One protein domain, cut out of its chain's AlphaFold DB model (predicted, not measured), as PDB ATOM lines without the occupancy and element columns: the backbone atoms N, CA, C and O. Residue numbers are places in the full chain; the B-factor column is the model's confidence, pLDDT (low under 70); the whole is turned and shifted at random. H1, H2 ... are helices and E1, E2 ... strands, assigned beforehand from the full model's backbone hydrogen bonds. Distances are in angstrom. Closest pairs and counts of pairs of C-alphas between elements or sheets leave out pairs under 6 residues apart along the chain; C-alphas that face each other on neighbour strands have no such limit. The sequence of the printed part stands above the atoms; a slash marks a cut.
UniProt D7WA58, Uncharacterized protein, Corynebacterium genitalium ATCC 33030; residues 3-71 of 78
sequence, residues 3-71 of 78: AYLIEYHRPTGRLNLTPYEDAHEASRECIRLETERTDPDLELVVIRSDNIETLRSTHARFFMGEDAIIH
ATOM      1  N   ALA A   3      14.501 239.982   9.881       98.25
ATOM      2  CA  ALA A   3      15.549 240.607  10.670       98.25
ATOM      3  C   ALA A   3      15.680 239.861  11.998       98.25
ATOM      4  O   ALA A   3      14.739 239.794  12.777       98.25
ATOM      5  N   TYR A   4      16.845 239.291  12.255       98.56
ATOM      6  CA  TYR A   4      17.136 238.567  13.480       98.56
ATOM      7  C   TYR A   4      17.912 239.474  14.422       98.56
ATOM      8  O   TYR A   4      19.049 239.845  14.119       98.56
ATOM      9  N   LEU A   5      17.298 239.825  15.548       98.62
ATOM     10  CA  LEU A   5      17.981 240.445  16.671       98.62
ATOM     11  C   LEU A   5      18.681 239.350  17.474       98.62
ATOM     12  O   LEU A   5      18.049 238.398  17.933       98.62
ATOM     13  N   ILE A   6      19.992 239.487  17.606       98.50
ATOM     14  CA  ILE A   6      20.862 238.575  18.336       98.50
ATOM     15  C   ILE A   6      21.341 239.285  19.590       98.50
ATOM     16  O   ILE A   6      21.967 240.340  19.497       98.50
ATOM     17  N   GLU A   7      21.124 238.652  20.737       98.31
ATOM     18  CA  GLU A   7      21.813 238.957  21.985       98.31
ATOM     19  C   GLU A   7      22.734 237.781  22.319       98.31
ATOM     20  O   GLU A   7      22.283 236.671  22.609       98.31
ATOM     21  N   TYR A   8      24.044 238.000  22.234       98.31
ATOM     22  CA  TYR A   8      25.043 236.948  22.382       98.31
ATOM     23  C   TYR A   8      26.030 237.281  23.495       98.31
ATOM     24  O   TYR A   8      26.795 238.238  23.397       98.31
ATOM     25  N   HIS A   9      26.053 236.476  24.554       97.38
ATOM     26  CA  HIS A   9      27.025 236.642  25.630       97.38
ATOM     27  C   HIS A   9      28.326 235.909  25.279       97.38
ATOM     28  O   HIS A   9      28.395 234.677  25.311       97.38
ATOM     29  N   ARG A  10      29.368 236.670  24.926       95.50
ATOM     30  CA  ARG A  10      30.584 236.145  24.277       95.50
ATOM     31  C   ARG A  10      31.319 235.053  25.074       95.50
ATOM     32  O   ARG A  10      31.696 234.066  24.444       95.50
ATOM     33  N   PRO A  11      31.511 235.168  26.403       95.44
ATOM     34  CA  PRO A  11      32.218 234.154  27.185       95.44
ATOM     35  C   PRO A  11      31.459 232.838  27.342       95.44
ATOM     36  O   PRO A  11      32.078 231.779  27.363       95.44
ATOM     37  N   THR A  12      30.132 232.890  27.486       95.12
ATOM     38  CA  THR A  12      29.327 231.679  27.741       95.12
ATOM     39  C   THR A  12      28.741 231.082  26.471       95.12
ATOM     40  O   THR A  12      28.270 229.951  26.495       95.12
ATOM     41  N   GLY A  13      28.717 231.840  25.376       96.44
ATOM     42  CA  GLY A  13      28.045 231.443  24.146       96.44
ATOM     43  C   GLY A  13      26.519 231.453  24.239       96.44
ATOM     44  O   GLY A  13      25.868 230.941  23.332       96.44
ATOM     45  N   ARG A  14      25.940 232.018  25.311       97.25
ATOM     46  CA  ARG A  14      24.484 232.095  25.474       97.25
ATOM     47  C   ARG A  14      23.899 232.985  24.384       97.25
ATOM     48  O   ARG A  14      24.313 234.138  24.255       97.25
ATOM     49  N   LEU A  15      22.923 232.450  23.661       97.88
ATOM     50  CA  LEU A  15      22.243 233.111  22.557       97.88
ATOM     51  C   LEU A  15      20.774 233.353  22.908       97.88
ATOM     52  O   LEU A  15      20.047 232.416  23.235       97.88
ATOM     53  N   ASN A  16      20.333 234.598  22.756       98.00
ATOM     54  CA  ASN A  16      18.928 234.960  22.651       98.00
ATOM     55  C   ASN A  16      18.658 235.482  21.234       98.00
ATOM     56  O   ASN A  16      19.323 236.417  20.786       98.00
ATOM     57  N   LEU A  17      17.738 234.851  20.507       98.25
ATOM     58  CA  LEU A  17      17.448 235.168  19.111       98.25
ATOM     59  C   LEU A  17      15.975 235.532  18.948       98.25
ATOM     60  O   LEU A  17      15.110 234.677  19.132       98.25
ATOM     61  N   THR A  18      15.703 236.760  18.513       98.56
ATOM     62  CA  THR A  18      14.339 237.231  18.242       98.56
ATOM     63  C   THR A  18      14.193 237.593  16.763       98.56
ATOM     64  O   THR A  18      14.856 238.522  16.290       98.56
ATOM     65  N   PRO A  19      13.369 236.865  15.991       98.31
ATOM     66  CA  PRO A  19      13.071 237.212  14.609       98.31
ATOM     67  C   PRO A  19      11.994 238.301  14.515       98.31
ATOM     68  O   PRO A  19      10.998 238.261  15.227       98.31
ATOM     69  N   TYR A  20      12.162 239.227  13.573       98.25
ATOM     70  CA  TYR A  20      11.225 240.304  13.249       98.25
ATOM     71  C   TYR A  20      10.919 240.313  11.752       98.25
ATOM     72  O   TYR A  20      11.824 240.185  10.919       98.25
ATOM     73  N   GLU A  21       9.656 240.528  11.396       97.56
ATOM     74  CA  GLU A  21       9.273 240.798  10.007       97.56
ATOM     75  C   GLU A  21       9.756 242.180   9.540       97.56
ATOM     76  O   GLU A  21      10.199 242.314   8.395       97.56
ATOM     77  N   ASP A  22       9.727 243.190  10.420       96.94
ATOM     78  CA  ASP A  22      10.223 244.539  10.136       96.94
ATOM     79  C   ASP A  22      11.642 244.764  10.690       96.94
ATOM     80  O   ASP A  22      11.911 244.753  11.894       96.94
ATOM     81  N   ALA A  23      12.579 245.054   9.788       96.56
ATOM     82  CA  ALA A  23      13.954 245.381  10.147       96.56
ATOM     83  C   ALA A  23      14.076 246.692  10.942       96.56
ATOM     84  O   ALA A  23      15.030 246.852  11.712       96.56
ATOM     85  N   HIS A  24      13.139 247.631  10.773       96.50
ATOM     86  CA  HIS A  24      13.118 248.857  11.563       96.50
ATOM     87  C   HIS A  24      12.742 248.577  13.019       96.50
ATOM     88  O   HIS A  24      13.322 249.203  13.902       96.50
ATOM     89  N   GLU A  25      11.829 247.640  13.281       97.38
ATOM     90  CA  GLU A  25      11.495 247.186  14.638       97.38
ATOM     91  C   GLU A  25      12.696 246.525  15.311       97.38
ATOM     92  O   GLU A  25      13.106 246.976  16.381       97.38
ATOM     93  N   ALA A  26      13.340 245.565  14.638       98.00
ATOM     94  CA  ALA A  26      14.549 244.917  15.152       98.00
ATOM     95  C   ALA A  26      15.656 245.931  15.490       98.00
ATOM     96  O   ALA A  26      16.294 245.851  16.536       98.00
ATOM     97  N   SER A  27      15.872 246.917  14.612       97.94
ATOM     98  CA  SER A  27      16.887 247.957  14.821       97.94
ATOM     99  C   SER A  27      16.543 248.880  15.991       97.94
ATOM    100  O   SER A  27      17.428 249.234  16.767       97.94
ATOM    101  N   ARG A  28      15.267 249.272  16.140       97.69
ATOM    102  CA  ARG A  28      14.816 250.085  17.281       97.69
ATOM    103  C   ARG A  28      15.038 249.351  18.596       97.69
ATOM    104  O   ARG A  28      15.539 249.953  19.541       97.69
ATOM    105  N   GLU A  29      14.706 248.065  18.629       97.94
ATOM    106  CA  GLU A  29      14.896 247.251  19.823       97.94
ATOM    107  C   GLU A  29      16.380 247.049  20.147       97.94
ATOM    108  O   GLU A  29      16.777 247.210  21.298       97.94
ATOM    109  N   CYS A  30      17.223 246.820  19.135       98.12
ATOM    110  CA  CYS A  30      18.677 246.752  19.304       98.12
ATOM    111  C   CYS A  30      19.225 248.017  19.982       98.12
ATOM    112  O   CYS A  30      19.928 247.921  20.981       98.12
ATOM    113  N   ILE A  31      18.835 249.205  19.505       98.06
ATOM    114  CA  ILE A  31      19.263 250.494  20.082       98.06
ATOM    115  C   ILE A  31      18.770 250.657  21.527       98.06
ATOM    116  O   ILE A  31      19.498 251.168  22.387       98.06
ATOM    117  N   ARG A  32      17.531 250.234  21.811       97.81
ATOM    118  CA  ARG A  32      16.968 250.262  23.165       97.81
ATOM    119  C   ARG A  32      17.801 249.391  24.111       97.81
ATOM    120  O   ARG A  32      18.253 249.883  25.143       97.81
ATOM    121  N   LEU A  33      18.070 248.144  23.720       97.56
ATOM    122  CA  LEU A  33      18.894 247.207  24.486       97.56
ATOM    123  C   LEU A  33      20.335 247.700  24.643       97.56
ATOM    124  O   LEU A  33      20.900 247.596  25.725       97.56
ATOM    125  N   GLU A  34      20.929 248.288  23.603       96.69
ATOM    126  CA  GLU A  34      22.273 248.873  23.662       96.69
ATOM    127  C   GLU A  34      22.367 249.995  24.699       96.69
ATOM    128  O   GLU A  34      23.373 250.096  25.402       96.69
ATOM    129  N   THR A  35      21.314 250.807  24.823       96.50
ATOM    130  CA  THR A  35      21.231 251.898  25.807       96.50
ATOM    131  C   THR A  35      21.101 251.370  27.239       96.50
ATOM    132  O   THR A  35      21.607 251.985  28.175       96.50
ATOM    133  N   GLU A  36      20.448 250.222  27.416       95.62
ATOM    134  CA  GLU A  36      20.240 249.571  28.717       95.62
ATOM    135  C   GLU A  36      21.372 248.602  29.093       95.62
ATOM    136  O   GLU A  36      21.467 248.167  30.243       95.62
ATOM    137  N   ARG A  37      22.247 248.258  28.141       93.31
ATOM    138  CA  ARG A  37      23.296 247.257  28.317       93.31
ATOM    139  C   ARG A  37      24.305 247.689  29.381       93.31
ATOM    140  O   ARG A  37      25.114 248.591  29.171       93.31
ATOM    141  N   THR A  38      24.338 246.946  30.484       95.25
ATOM    142  CA  THR A  38      25.352 247.090  31.542       95.25
ATOM    143  C   THR A  38      26.521 246.121  31.394       95.25
ATOM    144  O   THR A  38      27.587 246.356  31.957       95.25
ATOM    145  N   ASP A  39      26.320 245.021  30.666       96.38
ATOM    146  CA  ASP A  39      27.308 243.959  30.495       96.38
ATOM    147  C   ASP A  39      28.117 244.163  29.198       96.38
ATOM    148  O   ASP A  39      27.546 244.089  28.104       96.38
ATOM    149  N   PRO A  40      29.439 244.416  29.272       95.56
ATOM    150  CA  PRO A  40      30.268 244.589  28.083       95.56
ATOM    151  C   PRO A  40      30.415 243.304  27.259       95.56
ATOM    152  O   PRO A  40      30.756 243.386  26.077       95.56
ATOM    153  N   ASP A  41      30.178 242.130  27.840       97.12
ATOM    154  CA  ASP A  41      30.306 240.840  27.167       97.12
ATOM    155  C   ASP A  41      29.072 240.453  26.350       97.12
ATOM    156  O   ASP A  41      29.177 239.594  25.467       97.12
ATOM    157  N   LEU A  42      27.949 241.146  26.558       97.56
ATOM    158  CA  LEU A  42      26.755 241.033  25.732       97.56
ATOM    159  C   LEU A  42      26.945 241.780  24.402       97.56
ATOM    160  O   LEU A  42      27.098 243.002  24.359       97.56
ATOM    161  N   GLU A  43      26.938 241.036  23.306       97.19
ATOM    162  CA  GLU A  43      26.949 241.544  21.940       97.19
ATOM    163  C   GLU A  43      25.515 241.615  21.409       97.19
ATOM    164  O   GLU A  43      24.782 240.631  21.479       97.19
ATOM    165  N   LEU A  44      25.132 242.777  20.876       98.31
ATOM    166  CA  LEU A  44      23.827 243.026  20.267       98.31
ATOM    167  C   LEU A  44      24.033 243.287  18.776       98.31
ATOM    168  O   LEU A  44      24.885 244.095  18.403       98.31
ATOM    169  N   VAL A  45      23.304 242.575  17.917       97.94
ATOM    170  CA  VAL A  45      23.394 242.773  16.465       97.94
ATOM    171  C   VAL A  45      22.094 242.400  15.765       97.94
ATOM    172  O   VAL A  45      21.418 241.448  16.146       97.94
ATOM    173  N   VAL A  46      21.771 243.122  14.692       98.44
ATOM    174  CA  VAL A  46      20.677 242.777  13.781       98.44
ATOM    175  C   VAL A  46      21.248 242.243  12.476       98.44
ATOM    176  O   VAL A  46      21.971 242.946  11.767       98.44
ATOM    177  N   ILE A  47      20.885 241.012  12.121       98.19
ATOM    178  CA  ILE A  47      21.253 240.399  10.842       98.19
ATOM    179  C   ILE A  47      19.988 240.077  10.069       98.19
ATOM    180  O   ILE A  47      19.078 239.428  10.574       98.19
ATOM    181  N   ARG A  48      19.937 240.495   8.807       97.69
ATOM    182  CA  ARG A  48      18.866 240.064   7.912       97.69
ATOM    183  C   ARG A  48      19.248 238.730   7.277       97.69
ATOM    184  O   ARG A  48      20.371 238.585   6.793       97.69
ATOM    185  N   SER A  49      18.315 237.784   7.230       97.25
ATOM    186  CA  SER A  49      18.481 236.509   6.523       97.25
ATOM    187  C   SER A  49      17.133 235.935   6.083       97.25
ATOM    188  O   SER A  49      16.083 236.340   6.588       97.25
ATOM    189  N   ASP A  50      17.147 235.015   5.120       94.56
ATOM    190  CA  ASP A  50      15.924 234.413   4.573       94.56
ATOM    191  C   ASP A  50      15.256 233.456   5.563       94.56
ATOM    192  O   ASP A  50      14.031 233.403   5.643       94.56
ATOM    193  N   ASN A  51      16.063 232.712   6.320       95.44
ATOM    194  CA  ASN A  51      15.625 231.769   7.344       95.44
ATOM    195  C   ASN A  51      16.745 231.506   8.367       95.44
ATOM    196  O   ASN A  51      17.890 231.947   8.209       95.44
ATOM    197  N   ILE A  52      16.410 230.766   9.426       94.94
ATOM    198  CA  ILE A  52      17.336 230.478  10.522       94.94
ATOM    199  C   ILE A  52      18.462 229.529  10.100       94.94
ATOM    200  O   ILE A  52      19.582 229.658  10.591       94.94
ATOM    201  N   GLU A  53      18.212 228.607   9.171       96.00
ATOM    202  CA  GLU A  53      19.224 227.687   8.650       96.00
ATOM    203  C   GLU A  53      20.346 228.457   7.942       96.00
ATOM    204  O   GLU A  53      21.532 228.211   8.179       96.00
ATOM    205  N   THR A  54      19.974 229.445   7.126       97.38
ATOM    206  CA  THR A  54      20.908 230.320   6.408       97.38
ATOM    207  C   THR A  54      21.673 231.211   7.379       97.38
ATOM    208  O   THR A  54      22.898 231.328   7.270       97.38
ATOM    209  N   LEU A  55      20.989 231.790   8.372       97.44
ATOM    210  CA  LEU A  55      21.634 232.563   9.433       97.44
ATOM    211  C   LEU A  55      22.669 231.713  10.182       97.44
ATOM    212  O   LEU A  55      23.813 232.139  10.337       97.44
ATOM    213  N   ARG A  56      22.305 230.487  10.578       96.38
ATOM    214  CA  ARG A  56      23.196 229.556  11.280       96.38
ATOM    215  C   ARG A  56      24.409 229.178  10.440       96.38
ATOM    216  O   ARG A  56      25.516 229.151  10.965       96.38
ATOM    217  N   SER A  57      24.232 228.923   9.145       97.06
ATOM    218  CA  SER A  57      25.348 228.576   8.258       97.06
ATOM    219  C   SER A  57      26.302 229.747   8.011       97.06
ATOM    220  O   SER A  57      27.502 229.527   7.864       97.06
ATOM    221  N   THR A  58      25.793 230.977   7.922       97.19
ATOM    222  CA  THR A  58      26.594 232.165   7.566       97.19
ATOM    223  C   THR A  58      27.192 232.875   8.781       97.19
ATOM    224  O   THR A  58      28.245 233.495   8.673       97.19
ATOM    225  N   HIS A  59      26.563 232.738   9.948       97.25
ATOM    226  CA  HIS A  59      26.953 233.379  11.204       97.25
ATOM    227  C   HIS A  59      27.074 232.349  12.337       97.25
ATOM    228  O   HIS A  59      26.650 232.582  13.468       97.25
ATOM    229  N   ALA A  60      27.691 231.201  12.030       95.94
ATOM    230  CA  ALA A  60      27.804 230.040  12.918       95.94
ATOM    231  C   ALA A  60      28.394 230.352  14.302       95.94
ATOM    232  O   ALA A  60      28.081 229.657  15.262       95.94
ATOM    233  N   ARG A  61      29.197 231.421  14.425       95.62
ATOM    234  CA  ARG A  61      29.773 231.881  15.700       95.62
ATOM    235  C   ARG A  61      28.724 232.047  16.801       95.62
ATOM    236  O   ARG A  61      29.000 231.682  17.936       95.62
ATOM    237  N   PHE A  62      27.543 232.571  16.479       96.31
ATOM    238  CA  PHE A  62      26.492 232.799  17.477       96.31
ATOM    239  C   PHE A  62      25.825 231.507  17.961       96.31
ATOM    240  O   PHE A  62      25.171 231.506  18.994       96.31
ATOM    241  N   PHE A  63      26.009 230.403  17.234       95.19
ATOM    242  CA  PHE A  63      25.360 229.114  17.481       95.19
ATOM    243  C   PHE A  63      26.333 228.065  18.045       95.19
ATOM    244  O   PHE A  63      26.090 226.869  17.906       95.19
ATOM    245  N   MET A  64      27.458 228.498  18.626       89.88
ATOM    246  CA  MET A  64      28.471 227.603  19.202       89.88
ATOM    247  C   MET A  64      28.180 227.197  20.655       89.88
ATOM    248  O   MET A  64      28.746 226.211  21.118       89.88
ATOM    249  N   GLY A  65      27.344 227.953  21.376       87.94
ATOM    250  CA  GLY A  65      26.948 227.638  22.752       87.94
ATOM    251  C   GLY A  65      25.796 226.632  22.829       87.94
ATOM    252  O   GLY A  65      25.060 226.438  21.864       87.94
ATOM    253  N   GLU A  66      25.633 226.009  23.995       86.62
ATOM    254  CA  GLU A  66      24.572 225.018  24.249       86.62
ATOM    255  C   GLU A  66      23.246 225.665  24.694       86.62
ATOM    256  O   GLU A  66      22.179 225.090  24.488       86.62
ATOM    257  N   ASP A  67      23.299 226.890  25.228       91.94
ATOM    258  CA  ASP A  67      22.132 227.655  25.680       91.94
ATOM    259  C   ASP A  67      21.666 228.647  24.606       91.94
ATOM    260  O   ASP A  67      22.086 229.809  24.578       91.94
ATOM    261  N   ALA A  68      20.779 228.183  23.726       94.38
ATOM    262  CA  ALA A  68      20.127 229.008  22.714       94.38
ATOM    263  C   ALA A  68      18.614 229.089  22.951       94.38
ATOM    264  O   ALA A  68      17.914 228.076  22.936       94.38
ATOM    265  N   ILE A  69      18.106 230.310  23.106       97.06
ATOM    266  CA  ILE A  69      16.674 230.613  23.128       97.06
ATOM    267  C   ILE A  69      16.325 231.278  21.800       97.06
ATOM    268  O   ILE A  69      16.940 232.271  21.412       97.06
ATOM    269  N   ILE A  70      15.354 230.707  21.092       96.38
ATOM    270  CA  ILE A  70      14.832 231.242  19.834       96.38
ATOM    271  C   ILE A  70      13.367 231.586  20.077       96.38
ATOM    272  O   ILE A  70      12.578 230.695  20.393       96.38
ATOM    273  N   HIS A  71      13.029 232.866  19.960       97.75
ATOM    274  CA  HIS A  71      11.665 233.365  20.132       97.75
ATOM    275  C   HIS A  71      10.839 233.216  18.861       97.75
ATOM    276  O   HIS A  71      11.367 233.034  17.759       97.75
TER     277      HIS A  71
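Overview. This is residues 3 to 71 of the 78 residues of an uncharacterized protein of Corynebacterium genitalium ATCC 33030 (UniProt D7WA58). Picture a twisted sheet of four strands, with the long helix H1 lying along one face, over E3 and E1. On the opposite face the short helix H2 runs across the strands near the end of E3, and the four-residue H3 follows it and only grazes the sheet. The printed part has 69 residues, with three named helices and four named strands in the order E1 E2 H1 E3 H2 H3 E4; the mixed sheet runs E3 E1 E2 E4, and the class is mixed, helices and strands. The whole is compact, with a radius of gyration of the C-alphas of 11.5 A and spans of 31 by 28 by 17 A.

Along the chain. Find C-alpha 3 at (15.549, 240.607, 10.670); from there E1 runs through residues 3 to 9, 19.3 A long. E2 comes back through residues 14 to 20, 19.8 A. Look next at C-alpha 23, at (13.954, 245.381, 10.147), where H1 begins; it takes residues 23 to 36 and is 20.0 A long. E3, residues 42 to 49, measures 21.4 A. After it come H2, residues 52 to 58, 9.9 A, and H3, residues 60 to 63, 5.3 A. E4, residues 68 to 70, is 6.4 A long and ends at C-alpha 70, (14.832, 231.242, 19.834).

Arrangement. Start with the hairpin of E1 and E2, antiparallel at 165 degrees, where N 5 and O 18 are 2.9 A apart, within hydrogen-bond range. E3, an edge strand, is antiparallel to E1 at 155 degrees; there N 6 and O 45 are 2.8 A apart. E4, the other edge strand, is parallel to E2 at 13 degrees, with N 17 and O 69 2.8 A apart. H1 is on the sheet at a height of 8.9 A, and on the local plane it stands at 1 degree to E1; its closest C-alphas to E3 are Cys 30 and Leu 44, 6.4 A. E2, H1 and E3 form a split strand-helix-strand unit, two strands running the same way with E1 between them, and its crossover is right-handed. E3, H2 with H3, and E4 form a second one, also right-handed, with E1 and E2 between its strands. H2 is on the opposite face from H1, at a height of 8.8 A, and is only just over E3, on which 3 of its 7 C-alphas fall; on the local plane it stands at 72 degrees to E3. The closest C-alphas of H2 and E3 are Leu 55 and Ser 49, 5.8 A. H3 grazes the sheet with residues 61 to 63; its Phe 62 and Leu 15 of E2 have C-alphas 6.6 A apart, the closest of the two elements. H2 and H3 are close but not clearly touching, their closest C-alphas being Arg 56 and Phe 63, 6.6 A. H1 stays apart from H2 and H3. Every O i to N i+4 pair is within hydrogen-bond range in H1 and H2, and H3 is too short for such a pair.

Size, cuts and confidence. Look for the two C-alphas farthest apart at Thr 38 and Asp 50, 31.3 A. The printed part has no cut, and its six links between named elements are tight. Mean pLDDT of the printed part is 96.6, and no printed residue is under 70.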